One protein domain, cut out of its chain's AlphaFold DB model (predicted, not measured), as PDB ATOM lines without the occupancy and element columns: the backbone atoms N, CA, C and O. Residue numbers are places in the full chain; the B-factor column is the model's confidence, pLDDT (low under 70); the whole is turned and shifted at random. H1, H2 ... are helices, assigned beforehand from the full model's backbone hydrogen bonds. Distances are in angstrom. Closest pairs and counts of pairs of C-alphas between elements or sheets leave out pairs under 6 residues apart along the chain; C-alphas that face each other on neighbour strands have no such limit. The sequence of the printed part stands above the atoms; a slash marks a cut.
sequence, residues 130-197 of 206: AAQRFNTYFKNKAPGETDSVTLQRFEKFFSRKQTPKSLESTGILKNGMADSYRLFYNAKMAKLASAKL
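Overview. This is residues 130 to 197 of the 206 residues of a protein of Phytophthora megakarya (UniProt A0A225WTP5). Three shorter helices, H1, H2 and H3, gather round residues 177 to 185 of long H4, whose residues 190 to 197 stick out. The printed part has 68 residues with four named helices, H1 to H4 in order. It is all helix and compact, with C-alpha radius of gyration 11.9 A and spans 33 by 25 by 18 A.

Along the chain. Find C-alpha 130 at (505.817, 281.761, 394.147); H1 runs from there to residue 139. H2 is residues 149 to 159, H3 residues 164 to 169. H4 runs 30.3 A, from residue 177 to C-alpha 197 at (533.918, 291.766, 381.131).

Arrangement. Start at the hub, H4, which touches H1, closest at C-alphas 131 and 180, 4.7 A. H2 only just touches H4, with 3 pairs of C-alphas within 8 A, closest 154 and 181. H3 and H4 form a hairpin, a shallow tilt of 32 degrees, closest at C-alphas 164 and 182, 5.7 A. In each helix every O i to N i+4 pair is within hydrogen-bond range.

Size, cuts and confidence. The printed part has no cut and no long link; pLDDT is under 70 at 17 residues, among them 137 to 147.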
ATOM      1  N   ALA A 130     505.583 280.331 394.312       63.50
ATOM      2  CA  ALA A 130     505.817 281.761 394.147       63.50
ATOM      3  C   ALA A 130     507.082 282.060 393.323       63.50
ATOM      4  O   ALA A 130     507.004 282.845 392.381       63.50
ATOM      5  N   ALA A 131     508.210 281.406 393.614       68.00
ATOM      6  CA  ALA A 131     509.432 281.491 392.818       68.00
ATOM      7  C   ALA A 131     509.212 281.045 391.373       68.00
ATOM      8  O   ALA A 131     509.620 281.753 390.461       68.00
ATOM      9  N   GLN A 132     508.478 279.954 391.154       72.38
ATOM     10  CA  GLN A 132     508.187 279.453 389.811       72.38
ATOM     11  C   GLN A 132     507.351 280.453 388.990       72.38
ATOM     12  O   GLN A 132     507.672 280.739 387.838       72.38
ATOM     13  N   ARG A 133     506.316 281.049 389.606       69.88
ATOM     14  CA  ARG A 133     505.503 282.126 389.004       69.88
ATOM     15  C   ARG A 133     506.307 283.396 388.739       69.88
ATOM     16  O   ARG A 133     506.073 284.090 387.755       69.88
ATOM     17  N   PHE A 134     507.231 283.719 389.635       72.00
ATOM     18  CA  PHE A 134     508.113 284.859 389.461       72.00
ATOM     19  C   PHE A 134     509.109 284.613 388.324       72.00
ATOM     20  O   PHE A 134     509.306 285.491 387.497       72.00
ATOM     21  N   ASN A 135     509.670 283.407 388.226       70.62
ATOM     22  CA  ASN A 135     510.575 283.004 387.153       70.62
ATOM     23  C   ASN A 135     509.899 283.080 385.782       70.62
ATOM     24  O   ASN A 135     510.499 283.601 384.847       70.62
ATOM     25  N   THR A 136     508.660 282.602 385.643       72.75
ATOM     26  CA  THR A 136     507.927 282.725 384.372       72.75
ATOM     27  C   THR A 136     507.647 284.182 384.018       72.75
ATOM     28  O   THR A 136     507.862 284.577 382.876       72.75
ATOM     29  N   TYR A 137     507.254 285.008 384.992       68.31
ATOM     30  CA  TYR A 137     507.093 286.448 384.776       68.31
ATOM     31  C   TYR A 137     508.408 287.133 384.373       68.31
ATOM     32  O   TYR A 137     508.423 287.968 383.475       68.31
ATOM     33  N   PHE A 138     509.519 286.761 385.008       66.25
ATOM     34  CA  PHE A 138     510.832 287.350 384.765       66.25
ATOM     35  C   PHE A 138     511.428 286.928 383.416       66.25
ATOM     36  O   PHE A 138     512.043 287.746 382.743       66.25
ATOM     37  N   LYS A 139     511.233 285.667 383.005       68.12
ATOM     38  CA  LYS A 139     511.707 285.137 381.715       68.12
ATOM     39  C   LYS A 139     510.939 285.707 380.524       68.12
ATOM     40  O   LYS A 139     511.527 285.895 379.468       68.12
ATOM     41  N   ASN A 140     509.648 285.986 380.700       65.38
ATOM     42  CA  ASN A 140     508.777 286.433 379.614       65.38
ATOM     43  C   ASN A 140     508.725 287.962 379.455       65.38
ATOM     44  O   ASN A 140     508.055 288.446 378.546       65.38
ATOM     45  N   LYS A 141     509.389 288.735 380.326       58.41
ATOM     46  CA  LYS A 141     509.402 290.199 380.239       58.41
ATOM     47  C   LYS A 141     510.612 290.736 379.477       58.41
ATOM     48  O   LYS A 141     511.749 290.340 379.729       58.41
ATOM     49  N   ALA A 142     510.350 291.707 378.600       50.38
ATOM     50  CA  ALA A 142     511.372 292.495 377.925       50.38
ATOM     51  C   ALA A 142     512.217 293.292 378.946       50.38
ATOM     52  O   ALA A 142     511.696 293.734 379.979       50.38
ATOM     53  N   PRO A 143     513.526 293.476 378.697       51.84
ATOM     54  CA  PRO A 143     514.439 294.147 379.617       51.84
ATOM     55  C   PRO A 143     514.166 295.659 379.646       51.84
ATOM     56  O   PRO A 143     514.817 296.418 378.941       51.84
ATOM     57  N   GLY A 144     513.208 296.108 380.456       51.62
ATOM     58  CA  GLY A 144     512.935 297.543 380.620       51.62
ATOM     59  C   GLY A 144     511.682 297.884 381.425       51.62
ATOM     60  O   GLY A 144     511.666 298.892 382.116       51.62
ATOM     61  N   GLU A 145     510.666 297.020 381.420       52.03
ATOM     62  CA  GLU A 145     509.387 297.297 382.090       52.03
ATOM     63  C   GLU A 145     509.317 296.674 383.492       52.03
ATOM     64  O   GLU A 145     508.863 295.537 383.690       52.03
ATOM     65  N   THR A 146     509.744 297.429 384.505       56.09
ATOM     66  CA  THR A 146     509.622 297.067 385.926       56.09
ATOM     67  C   THR A 146     508.328 297.594 386.561       56.09
ATOM     68  O   THR A 146     508.328 298.091 387.681       56.09
ATOM     69  N   ASP A 147     507.178 297.411 385.907       57.66
ATOM     70  CA  ASP A 147     505.879 297.855 386.462       57.66
ATOM     71  C   ASP A 147     505.344 296.976 387.598       57.66
ATOM     72  O   ASP A 147     504.361 297.298 388.265       57.66
ATOM     73  N   SER A 148     505.982 295.833 387.853       74.75
ATOM     74  CA  SER A 148     505.609 295.020 389.003       74.75
ATOM     75  C   SER A 148     506.124 295.665 390.281       74.75
ATOM     76  O   SER A 148     507.332 295.757 390.498       74.75
ATOM     77  N   VAL A 149     505.203 295.997 391.188       80.81
ATOM     78  CA  VAL A 149     505.496 296.480 392.549       80.81
ATOM     79  C   VAL A 149     506.524 295.588 393.260       80.81
ATOM     80  O   VAL A 149     507.365 296.073 394.017       80.81
ATOM     81  N   THR A 150     506.508 294.277 392.993       81.06
ATOM     82  CA  THR A 150     507.485 293.335 393.565       81.06
ATOM     83  C   THR A 150     508.893 293.521 393.003       81.06
ATOM     84  O   THR A 150     509.850 293.519 393.774       81.06
ATOM     85  N   LEU A 151     509.032 293.754 391.695       82.25
ATOM     86  CA  LEU A 151     510.322 294.039 391.066       82.25
ATOM     87  C   LEU A 151     510.883 295.380 391.517       82.25
ATOM     88  O   LEU A 151     512.046 295.434 391.893       82.25
ATOM     89  N   GLN A 152     510.058 296.427 391.575       86.56
ATOM     90  CA  GLN A 152     510.493 297.726 392.096       86.56
ATOM     91  C   GLN A 152     510.983 297.611 393.541       86.56
ATOM     92  O   GLN A 152     511.983 298.211 393.935       86.56
ATOM     93  N   ARG A 153     510.297 296.799 394.354       88.12
ATOM     94  CA  ARG A 153     510.726 296.516 395.723       88.12
ATOM     95  C   ARG A 153     512.069 295.783 395.754       88.12
ATOM     96  O   ARG A 153     512.934 296.148 396.546       88.12
ATOM     97  N   PHE A 154     512.264 294.791 394.888       89.88
ATOM     98  CA  PHE A 154     513.530 294.065 394.767       89.88
ATOM     99  C   PHE A 154     514.670 294.948 394.261       89.88
ATOM    100  O   PHE A 154     515.782 294.858 394.780       89.88
ATOM    101  N   GLU A 155     514.399 295.856 393.326       88.56
ATOM    102  CA  GLU A 155     515.369 296.853 392.880       88.56
ATOM    103  C   GLU A 155     515.783 297.775 394.021       88.56
ATOM    104  O   GLU A 155     516.976 297.955 394.238       88.56
ATOM    105  N   LYS A 156     514.842 298.258 394.842       90.38
ATOM    106  CA  LYS A 156     515.180 299.048 396.039       90.38
ATOM    107  C   LYS A 156     516.088 298.285 397.005       90.38
ATOM    108  O   LYS A 156     517.033 298.867 397.535       90.38
ATOM    109  N   PHE A 157     515.826 297.000 397.237       90.81
ATOM    110  CA  PHE A 157     516.688 296.162 398.076       90.81
ATOM    111  C   PHE A 157     518.086 295.988 397.478       90.81
ATOM    112  O   PHE A 157     519.087 296.115 398.182       90.81
ATOM    113  N   PHE A 158     518.154 295.756 396.166       89.44
ATOM    114  CA  PHE A 158     519.414 295.601 395.450       89.44
ATOM    115  C   PHE A 158     520.244 296.892 395.458       89.44
ATOM    116  O   PHE A 158     521.430 296.849 395.777       89.44
ATOM    117  N   SER A 159     519.623 298.052 395.223       88.31
ATOM    118  CA  SER A 159     520.281 299.365 395.310       88.31
ATOM    119  C   SER A 159     520.810 299.667 396.715       88.31
ATOM    120  O   SER A 159     521.839 300.317 396.864       88.31
ATOM    121  N   ARG A 160     520.156 299.138 397.759       90.19
ATOM    122  CA  ARG A 160     520.620 299.207 399.157       90.19
ATOM    123  C   ARG A 160     521.710 298.181 399.497       90.19
ATOM    124  O   ARG A 160     522.069 298.061 400.664       90.19
ATOM    125  N   LYS A 161     522.220 297.435 398.510       88.25
ATOM    126  CA  LYS A 161     523.228 296.368 398.668       88.25
ATOM    127  C   LYS A 161     522.814 295.280 399.665       88.25
ATOM    128  O   LYS A 161     523.661 294.627 400.273       88.25
ATOM    129  N   GLN A 162     521.511 295.068 399.836       88.69
ATOM    130  CA  GLN A 162     521.010 294.044 400.743       88.69
ATOM    131  C   GLN A 162     521.134 292.668 400.088       88.69
ATOM    132  O   GLN A 162     520.742 292.471 398.940       88.69
ATOM    133  N   THR A 163     521.700 291.709 400.818       88.31
ATOM    134  CA  THR A 163     521.822 290.332 400.333       88.31
ATOM    135  C   THR A 163     520.551 289.541 400.641       88.31
ATOM    136  O   THR A 163     519.862 289.838 401.622       88.31
ATOM    137  N   PRO A 164     520.246 288.484 399.867       85.69
ATOM    138  CA  PRO A 164     519.074 287.656 400.135       85.69
ATOM    139  C   PRO A 164     519.064 287.074 401.554       85.69
ATOM    140  O   PRO A 164     518.037 287.100 402.221       85.69
ATOM    141  N   LYS A 165     520.232 286.654 402.063       86.06
ATOM    142  CA  LYS A 165     520.389 286.134 403.432       86.06
ATOM    143  C   LYS A 165     520.065 287.181 404.501       86.06
ATOM    144  O   LYS A 165     519.420 286.856 405.490       86.06
ATOM    145  N   SER A 166     520.483 288.431 404.294       88.81
ATOM    146  CA  SER A 166     520.185 289.541 405.209       88.81
ATOM    147  C   SER A 166     518.688 289.873 405.242       88.81
ATOM    148  O   SER A 166     518.129 290.199 406.287       88.81
ATOM    149  N   LEU A 167     518.009 289.763 404.103       86.56
ATOM    150  CA  LEU A 167     516.576 290.037 404.009       86.56
ATOM    151  C   LEU A 167     515.691 288.897 404.525       86.56
ATOM    152  O   LEU A 167     514.567 289.138 404.975       86.56
ATOM    153  N   GLU A 168     516.197 287.669 404.470       85.31
ATOM    154  CA  GLU A 168     515.584 286.508 405.109       85.31
ATOM    155  C   GLU A 168     515.722 286.568 406.630       85.31
ATOM    156  O   GLU A 168     514.729 286.397 407.331       85.31
ATOM    157  N   SER A 169     516.918 286.873 407.148       84.75
ATOM    158  CA  SER A 169     517.158 286.930 408.598       84.75
ATOM    159  C   SER A 169     516.394 288.058 409.291       84.75
ATOM    160  O   SER A 169     515.985 287.920 410.439       84.75
ATOM    161  N   THR A 170     516.146 289.162 408.586       85.12
ATOM    162  CA  THR A 170     515.323 290.281 409.075       85.12
ATOM    163  C   THR A 170     513.818 290.018 408.971       85.12
ATOM    164  O   THR A 170     513.020 290.826 409.443       85.12
ATOM    165  N   GLY A 171     513.396 288.919 408.335       82.31
ATOM    166  CA  GLY A 171     511.981 288.594 408.135       82.31
ATOM    167  C   GLY A 171     511.235 289.567 407.212       82.31
ATOM    168  O   GLY A 171     510.000 289.556 407.167       82.31
ATOM    169  N   ILE A 172     511.964 290.414 406.473       84.12
ATOM    170  CA  ILE A 172     511.398 291.372 405.512       84.12
ATOM    171  C   ILE A 172     510.839 290.624 404.297       84.12
ATOM    172  O   ILE A 172     509.773 290.978 403.780       84.12
ATOM    173  N   LEU A 173     511.544 289.577 403.855       83.31
ATOM    174  CA  LEU A 173     511.080 288.662 402.818       83.31
ATOM    175  C   LEU A 173     510.331 287.496 403.467       83.31
ATOM    176  O   LEU A 173     510.928 286.617 404.079       83.31
ATOM    177  N   LYS A 174     509.004 287.487 403.320       80.12
ATOM    178  CA  LYS A 174     508.124 286.413 403.810       80.12
ATOM    179  C   LYS A 174     507.671 285.510 402.660       80.12
ATOM    180  O   LYS A 174     507.572 285.970 401.526       80.12
ATOM    181  N   ASN A 175     507.344 284.253 402.970       67.75
ATOM    182  CA  ASN A 175     506.617 283.299 402.114       67.75
ATOM    183  C   ASN A 175     507.103 283.201 400.651       67.75
ATOM    184  O   ASN A 175     506.506 283.801 399.760       67.75
ATOM    185  N   GLY A 176     508.163 282.429 400.379       71.06
ATOM    186  CA  GLY A 176     508.649 282.138 399.014       71.06
ATOM    187  C   GLY A 176     509.219 283.340 398.240       71.06
ATOM    188  O   GLY A 176     509.863 283.167 397.211       71.06
ATOM    189  N   MET A 177     509.045 284.562 398.755       80.25
ATOM    190  CA  MET A 177     509.587 285.794 398.181       80.25
ATOM    191  C   MET A 177     511.115 285.869 398.319       80.25
ATOM    192  O   MET A 177     511.777 286.515 397.511       80.25
ATOM    193  N   ALA A 178     511.670 285.177 399.315       83.50
ATOM    194  CA  ALA A 178     513.104 284.976 399.494       83.50
ATOM    195  C   ALA A 178     513.742 284.297 398.272       83.50
ATOM    196  O   ALA A 178     514.713 284.804 397.712       83.50
ATOM    197  N   ASP A 179     513.131 283.214 397.790       83.19
ATOM    198  CA  ASP A 179     513.592 282.486 396.607       83.19
ATOM    199  C   ASP A 179     513.493 283.350 395.344       83.19
ATOM    200  O   ASP A 179     514.438 283.424 394.557       83.19
ATOM    201  N   SER A 180     512.381 284.076 395.181       83.69
ATOM    202  CA  SER A 180     512.198 285.037 394.085       83.69
ATOM    203  C   SER A 180     513.278 286.123 394.086       83.69
ATOM    204  O   SER A 180     513.832 286.455 393.038       83.69
ATOM    205  N   TYR A 181     513.615 286.658 395.263       87.81
ATOM    206  CA  TYR A 181     514.657 287.670 395.389       87.81
ATOM    207  C   TYR A 181     516.058 287.099 395.144       87.81
ATOM    208  O   TYR A 181     516.878 287.761 394.513       87.81
ATOM    209  N   ARG A 182     516.340 285.860 395.574       87.88
ATOM    210  CA  ARG A 182     517.605 285.166 395.267       87.88
ATOM    211  C   ARG A 182     517.826 285.042 393.762       87.88
ATOM    212  O   ARG A 182     518.911 285.359 393.280       87.88
ATOM    213  N   LEU A 183     516.799 284.627 393.022       86.38
ATOM    214  CA  LEU A 183     516.848 284.530 391.560       86.38
ATOM    215  C   LEU A 183     517.119 285.896 390.917       86.38
ATOM    216  O   LEU A 183     518.024 286.026 390.093       86.38
ATOM    217  N   PHE A 184     516.388 286.925 391.353       87.62
ATOM    218  CA  PHE A 184     516.584 288.299 390.894       87.62
ATOM    219  C   PHE A 184     518.011 288.809 391.155       87.62
ATOM    220  O   PHE A 184     518.662 289.342 390.254       87.62
ATOM    221  N   TYR A 185     518.507 288.625 392.380       89.06
ATOM    222  CA  TYR A 185     519.831 289.067 392.806       89.06
ATOM    223  C   TYR A 185     520.928 288.405 391.967       89.06
ATOM    224  O   TYR A 185     521.791 289.095 391.427       89.06
ATOM    225  N   ASN A 186     520.850 287.085 391.780       89.00
ATOM    226  CA  ASN A 186     521.808 286.336 390.967       89.00
ATOM    227  C   ASN A 186     521.801 286.800 389.505       89.00
ATOM    228  O   ASN A 186     522.865 286.988 388.920       89.00
ATOM    229  N   ALA A 187     520.623 287.057 388.927       85.12
ATOM    230  CA  ALA A 187     520.508 287.557 387.559       85.12
ATOM    231  C   ALA A 187     521.122 288.960 387.387       85.12
ATOM    232  O   ALA A 187     521.834 289.208 386.413       85.12
ATOM    233  N   LYS A 188     520.894 289.886 388.333       86.00
ATOM    234  CA  LYS A 188     521.519 291.223 388.309       86.00
ATOM    235  C   LYS A 188     523.034 291.143 388.497       86.00
ATOM    236  O   LYS A 188     523.759 291.820 387.777       86.00
ATOM    237  N   MET A 189     523.515 290.300 389.411       85.44
ATOM    238  CA  MET A 189     524.951 290.096 389.619       85.44
ATOM    239  C   MET A 189     525.629 289.491 388.387       85.44
ATOM    240  O   MET A 189     526.701 289.952 388.009       85.44
ATOM    241  N   ALA A 190     524.989 288.529 387.716       84.69
ATOM    242  CA  ALA A 190     525.488 287.968 386.462       84.69
ATOM    243  C   ALA A 190     525.571 289.030 385.352       84.69
ATOM    244  O   ALA A 190     526.590 289.113 384.673       84.69
ATOM    245  N   LYS A 191     524.552 289.896 385.220       83.06
ATOM    246  CA  LYS A 191     524.577 291.029 384.274       83.06
ATOM    247  C   LYS A 191     525.672 292.049 384.595       83.06
ATOM    248  O   LYS A 191     526.308 292.568 383.685       83.06
ATOM    249  N   LEU A 192     525.902 292.344 385.875       81.94
ATOM    250  CA  LEU A 192     527.001 293.217 386.296       81.94
ATOM    251  C   LEU A 192     528.361 292.584 385.997       81.94
ATOM    252  O   LEU A 192     529.259 293.276 385.529       81.94
ATOM    253  N   ALA A 193     528.509 291.279 386.227       80.38
ATOM    254  CA  ALA A 193     529.731 290.550 385.912       80.38
ATOM    255  C   ALA A 193     530.004 290.533 384.400       80.38
ATOM    256  O   ALA A 193     531.121 290.835 383.988       80.38
ATOM    257  N   SER A 194     528.988 290.271 383.570       75.00
ATOM    258  CA  SER A 194     529.130 290.313 382.110       75.00
ATOM    259  C   SER A 194     529.425 291.723 381.596       75.00
ATOM    260  O   SER A 194     530.291 291.879 380.746       75.00
ATOM    261  N   ALA A 195     528.782 292.757 382.155       70.31
ATOM    262  CA  ALA A 195     529.055 294.151 381.796       70.31
ATOM    263  C   ALA A 195     530.486 294.586 382.159       70.31
ATOM    264  O   ALA A 195     531.086 295.400 381.463       70.31
ATOM    265  N   LYS A 196     531.053 294.021 383.232       62.19
ATOM    266  CA  LYS A 196     532.435 294.282 383.657       62.19
ATOM    267  C   LYS A 196     533.471 293.592 382.762       62.19
ATOM    268  O   LYS A 196     534.588 294.081 382.656       62.19
ATOM    269  N   LEU A 197     533.097 292.488 382.112       58.28
ATOM    270  CA  LEU A 197     533.918 291.766 381.131       58.28
ATOM    271  C   LEU A 197     533.877 292.392 379.728       58.28
ATOM    272  O   LEU A 197     534.820 292.216 378.967       58.28
TER     273      LEU A 197